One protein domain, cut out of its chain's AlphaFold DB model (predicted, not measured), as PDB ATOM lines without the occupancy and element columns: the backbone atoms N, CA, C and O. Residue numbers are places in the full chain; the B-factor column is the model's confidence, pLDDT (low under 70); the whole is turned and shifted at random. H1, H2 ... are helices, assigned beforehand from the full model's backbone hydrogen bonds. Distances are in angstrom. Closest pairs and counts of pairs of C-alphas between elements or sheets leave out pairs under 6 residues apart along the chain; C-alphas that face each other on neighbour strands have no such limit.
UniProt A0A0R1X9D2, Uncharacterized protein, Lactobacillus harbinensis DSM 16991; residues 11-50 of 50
ATOM      1  N   HIS A  11     -49.886  33.395  18.368       93.31
ATOM      2  CA  HIS A  11     -50.994  33.907  17.560       93.31
ATOM      3  C   HIS A  11     -50.986  35.439  17.472       93.31
ATOM      4  O   HIS A  11     -51.153  35.981  16.383       93.31
ATOM      5  N   ARG A  12     -50.692  36.152  18.568       94.94
ATOM      6  CA  ARG A  12     -50.522  37.618  18.526       94.94
ATOM      7  C   ARG A  12     -49.341  38.044  17.652       94.94
ATOM      8  O   ARG A  12     -49.462  38.967  16.853       94.94
ATOM      9  N   GLN A  13     -48.202  37.363  17.780       93.56
ATOM     10  CA  GLN A  13     -46.984  37.654  17.016       93.56
ATOM     11  C   GLN A  13     -47.130  37.390  15.512       93.56
ATOM     12  O   GLN A  13     -46.424  38.016  14.720       93.56
ATOM     13  N   LEU A  14     -48.049  36.509  15.108       94.94
ATOM     14  CA  LEU A  14     -48.353  36.245  13.700       94.94
ATOM     15  C   LEU A  14     -48.830  37.504  12.960       94.94
ATOM     16  O   LEU A  14     -48.540  37.661  11.779       94.94
ATOM     17  N   HIS A  15     -49.504  38.412  13.667       95.19
ATOM     18  CA  HIS A  15     -49.995  39.685  13.135       95.19
ATOM     19  C   HIS A  15     -49.017  40.848  13.359       95.19
ATOM     20  O   HIS A  15     -49.368  42.010  13.164       95.19
ATOM     21  N   SER A  16     -47.782  40.561  13.782       94.50
ATOM     22  CA  SER A  16     -46.754  41.584  13.950       94.50
ATOM     23  C   SER A  16     -46.373  42.201  12.595       94.50
ATOM     24  O   SER A  16     -46.180  41.462  11.627       94.50
ATOM     25  N   PRO A  17     -46.146  43.527  12.517       96.44
ATOM     26  CA  PRO A  17     -45.615  44.159  11.306       96.44
ATOM     27  C   PRO A  17     -44.185  43.695  10.978       96.44
ATOM     28  O   PRO A  17     -43.720  43.823   9.844       96.44
ATOM     29  N   ASN A  18     -43.465  43.126  11.951       97.19
ATOM     30  CA  ASN A  18     -42.136  42.581  11.724       97.19
ATOM     31  C   ASN A  18     -42.222  41.194  11.065       97.19
ATOM     32  O   ASN A  18     -42.565  40.196  11.704       97.19
ATOM     33  N   LYS A  19     -41.798  41.121   9.798       96.38
ATOM     34  CA  LYS A  19     -41.769  39.886   8.995       96.38
ATOM     35  C   LYS A  19     -41.042  38.725   9.686       96.38
ATOM     36  O   LYS A  19     -41.498  37.586   9.599       96.38
ATOM     37  N   LYS A  20     -39.930  38.984  10.391       96.25
ATOM     38  CA  LYS A  20     -39.164  37.937  11.098       96.25
ATOM     39  C   LYS A  20     -39.948  37.382  12.288       96.25
ATOM     40  O   LYS A  20     -39.913  36.176  12.532       96.25
ATOM     41  N   THR A  21     -40.669  38.247  12.998       95.19
ATOM     42  CA  THR A  21     -41.526  37.867  14.127       95.19
ATOM     43  C   THR A  21     -42.706  37.026  13.656       95.19
ATOM     44  O   THR A  21     -42.903  35.927  14.171       95.19
ATOM     45  N   ALA A  22     -43.415  37.467  12.613       96.12
ATOM     46  CA  ALA A  22     -44.524  36.714  12.031       96.12
ATOM     47  C   ALA A  22     -44.076  35.338  11.496       96.12
ATOM     48  O   ALA A  22     -44.721  34.320  11.755       96.12
ATOM     49  N   ALA A  23     -42.922  35.272  10.819       96.12
ATOM     50  CA  ALA A  23     -42.364  34.012  10.328       96.12
ATOM     51  C   ALA A  23     -41.991  33.046  11.467       96.12
ATOM     52  O   ALA A  23     -42.274  31.846  11.390       96.12
ATOM     53  N   ARG A  24     -41.386  33.557  12.547       94.62
ATOM     54  CA  ARG A  24     -41.052  32.762  13.739       94.62
ATOM     55  C   ARG A  24     -42.311  32.239  14.429       94.62
ATOM     56  O   ARG A  24     -42.373  31.053  14.747       94.62
ATOM     57  N   ALA A  25     -43.324  33.087  14.592       94.81
ATOM     58  CA  ALA A  25     -44.621  32.704  15.135       94.81
ATOM     59  C   ALA A  25     -45.276  31.585  14.315       94.81
ATOM     60  O   ALA A  25     -45.671  30.559  14.867       94.81
ATOM     61  N   LEU A  26     -45.303  31.725  12.986       95.75
ATOM     62  CA  LEU A  26     -45.857  30.706  12.096       95.75
ATOM     63  C   LEU A  26     -45.126  29.362  12.223       95.75
ATOM     64  O   LEU A  26     -45.770  28.312  12.271       95.75
ATOM     65  N   LYS A  27     -43.787  29.378  12.298       95.31
ATOM     66  CA  LYS A  27     -42.980  28.167  12.514       95.31
ATOM     67  C   LYS A  27     -43.372  27.471  13.818       95.31
ATOM     68  O   LYS A  27     -43.587  26.260  13.822       95.31
ATOM     69  N   ASN A  28     -43.500  28.238  14.896       93.31
ATOM     70  CA  ASN A  28     -43.844  27.722  16.215       93.31
ATOM     71  C   ASN A  28     -45.254  27.113  16.253       93.31
ATOM     72  O   ASN A  28     -45.426  26.003  16.749       93.31
ATOM     73  N   ILE A  29     -46.245  27.790  15.660       93.75
ATOM     74  CA  ILE A  29     -47.626  27.288  15.564       93.75
ATOM     75  C   ILE A  29     -47.665  25.964  14.789       93.75
ATOM     76  O   ILE A  29     -48.312  25.007  15.213       93.75
ATOM     77  N   LYS A  30     -46.950  25.875  13.658       95.31
ATOM     78  CA  LYS A  30     -46.879  24.637  12.863       95.31
ATOM     79  C   LYS A  30     -46.230  23.492  13.639       95.31
ATOM     80  O   LYS A  30     -46.723  22.368  13.569       95.31
ATOM     81  N   ALA A  31     -45.150  23.768  14.368       92.50
ATOM     82  CA  ALA A  31     -44.482  22.769  15.194       92.50
ATOM     83  C   ALA A  31     -45.422  22.226  16.280       92.50
ATOM     84  O   ALA A  31     -45.586  21.014  16.382       92.50
ATOM     85  N   ALA A  32     -46.114  23.110  17.006       91.19
ATOM     86  CA  ALA A  32     -47.065  22.716  18.042       91.19
ATOM     87  C   ALA A  32     -48.215  21.857  17.489       91.19
ATOM     88  O   ALA A  32     -48.512  20.798  18.039       91.19
ATOM     89  N   LYS A  33     -48.809  22.256  16.354       91.31
ATOM     90  CA  LYS A  33     -49.864  21.471  15.686       91.31
ATOM     91  C   LYS A  33     -49.382  20.083  15.270       91.31
ATOM     92  O   LYS A  33     -50.104  19.107  15.457       91.31
ATOM     93  N   ARG A  34     -48.162  19.982  14.734       91.88
ATOM     94  CA  ARG A  34     -47.564  18.692  14.368       91.88
ATOM     95  C   ARG A  34     -47.385  17.809  15.602       91.88
ATOM     96  O   ARG A  34     -47.793  16.655  15.575       91.88
ATOM     97  N   THR A  35     -46.844  18.349  16.694       90.06
ATOM     98  CA  THR A  35     -46.702  17.609  17.957       90.06
ATOM     99  C   THR A  35     -48.053  17.126  18.482       90.06
ATOM    100  O   THR A  35     -48.183  15.954  18.818       90.06
ATOM    101  N   GLN A  36     -49.081  17.980  18.479       89.44
ATOM    102  CA  GLN A  36     -50.435  17.598  18.893       89.44
ATOM    103  C   GLN A  36     -51.007  16.461  18.033       89.44
ATOM    104  O   GLN A  36     -51.628  15.540  18.557       89.44
ATOM    105  N   GLN A  37     -50.772  16.496  16.719       91.25
ATOM    106  CA  GLN A  37     -51.193  15.431  15.813       91.25
ATOM    107  C   GLN A  37     -50.488  14.099  16.122       91.25
ATOM    108  O   GLN A  37     -51.154  13.069  16.177       91.25
ATOM    109  N   HIS A  38     -49.173  14.114  16.366       90.75
ATOM    110  CA  HIS A  38     -48.435  12.907  16.760       90.75
ATOM    111  C   HIS A  38     -48.953  12.323  18.075       90.75
ATOM    112  O   HIS A  38     -49.190  11.120  18.142       90.75
ATOM    113  N   LEU A  39     -49.193  13.168  19.083       89.94
ATOM    114  CA  LEU A  39     -49.766  12.738  20.362       89.94
ATOM    115  C   LEU A  39     -51.142  12.087  20.174       89.94
ATOM    116  O   LEU A  39     -51.433  11.076  20.804       89.94
ATOM    117  N   ARG A  40     -51.972  12.618  19.265       89.06
ATOM    118  CA  ARG A  40     -53.282  12.034  18.951       89.06
ATOM    119  C   ARG A  40     -53.164  10.629  18.362       89.06
ATOM    120  O   ARG A  40     -53.918   9.750  18.759       89.06
ATOM    121  N   TYR A  41     -52.250  10.421  17.413       89.81
ATOM    122  CA  TYR A  41     -52.044   9.099  16.814       89.81
ATOM    123  C   TYR A  41     -51.414   8.107  17.794       89.81
ATOM    124  O   TYR A  41     -51.823   6.951  17.812       89.81
ATOM    125  N   ALA A  42     -50.475   8.553  18.634       86.25
ATOM    126  CA  ALA A  42     -49.894   7.719  19.685       86.25
ATOM    127  C   ALA A  42     -50.970   7.235  20.672       86.25
ATOM    128  O   ALA A  42     -51.105   6.036  20.889       86.25
ATOM    129  N   ALA A  43     -51.820   8.145  21.160       86.50
ATOM    130  CA  ALA A  43     -52.929   7.791  22.046       86.50
ATOM    131  C   ALA A  43     -53.943   6.838  21.383       86.50
ATOM    132  O   ALA A  43     -54.514   5.976  22.046       86.50
ATOM    133  N   GLN A  44     -54.189   6.964  20.073       83.75
ATOM    134  CA  GLN A  44     -55.059   6.029  19.348       83.75
ATOM    135  C   GLN A  44     -54.468   4.617  19.275       83.75
ATOM    136  O   GLN A  44     -55.206   3.658  19.474       83.75
ATOM    137  N   ALA A  45     -53.161   4.491  19.033       80.31
ATOM    138  CA  ALA A  45     -52.482   3.198  19.019       80.31
ATOM    139  C   ALA A  45     -52.501   2.520  20.401       80.31
ATOM    140  O   ALA A  45     -52.719   1.317  20.488       80.31
ATOM    141  N   GLU A  46     -52.332   3.285  21.484       75.88
ATOM    142  CA  GLU A  46     -52.412   2.763  22.858       75.88
ATOM    143  C   GLU A  46     -53.804   2.203  23.190       75.88
ATOM    144  O   GLU A  46     -53.904   1.110  23.736       75.88
ATOM    145  N   ASN A  47     -54.880   2.900  22.802       72.50
ATOM    146  CA  ASN A  47     -56.256   2.452  23.058       72.50
ATOM    147  C   ASN A  47     -56.677   1.210  22.251       72.50
ATOM    148  O   ASN A  47     -57.661   0.577  22.607       72.50
ATOM    149  N   GLN A  48     -55.994   0.879  21.151       67.69
ATOM    150  CA  GLN A  48     -56.290  -0.325  20.359       67.69
ATOM    151  C   GLN A  48     -55.601  -1.585  20.891       67.69
ATOM    152  O   GLN A  48     -56.003  -2.691  20.539       67.69
ATOM    153  N   ASN A  49     -54.562  -1.421  21.709       65.88
ATOM    154  CA  ASN A  49     -53.753  -2.520  22.235       65.88
ATOM    155  C   ASN A  49     -54.203  -2.990  23.631       65.88
ATOM    156  O   ASN A  49     -53.535  -3.843  24.216       65.88
ATOM    157  N   ASN A  50     -55.283  -2.419  24.166       56.84
ATOM    158  CA  ASN A  50     -55.798  -2.638  25.518       56.84
ATOM    159  C   ASN A  50     -57.265  -3.076  25.454       56.84
ATOM    160  O   ASN A  50     -57.671  -3.883  26.316       56.84
TER     161      ASN A  50
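What this domain is: This is residues 11 to 50 of the 50 residues of an uncharacterized protein of Lactobacillus harbinensis DSM 16991 (UniProt A0A0R1X9D2). One long, straight helix, H2, makes almost the whole length of a rod, and the short helix H1 folds back beside its first turns, packed on residues 21 to 29. The rest of H2 sticks out as a bare arm from residue 30 on. The printed part has 40 residues with two named helices, H1 then H2, and no named strand: all helix. It is extended, with a radius of gyration of the C-alphas of 15.3 A and spans of 50 by 13 by 5 A.

Where its parts are: Find C-alpha 11 at (-50.994, 33.907, 17.560); there H1 begins, residues 11 to 14, 5.2 A from first to last C-alpha. A tight link of 4 residues leads to C-alpha 19 at (-41.769, 39.886, 8.995), where H2 begins, residues 19 to 48. Follow it for 44.2 A to C-alpha 48 at (-56.290, -0.325, 20.359).

How they stand to each other: Look at Leu 14 and Ala 22: H1 and H2 touch, and these are their closest C-alphas, 4.2 A apart. H2 touches H1 with residues 21 to 29 alone. In H2 every O i to N i+4 pair is within hydrogen-bond range; H1 is too short for such a pair, and its one O i to N i+3 pair is within range.

The domain as a whole: The C-alphas of Pro 17 and Asn 50 are the two farthest apart, 50.0 A. Residues 30 to 50, of which 30 to 48 belong to H2, stand free. The printed part has no cut and ends at residue 50, the chain's last. Its mean pLDDT is 89.4; look for values under 70 at residues 48 to 50.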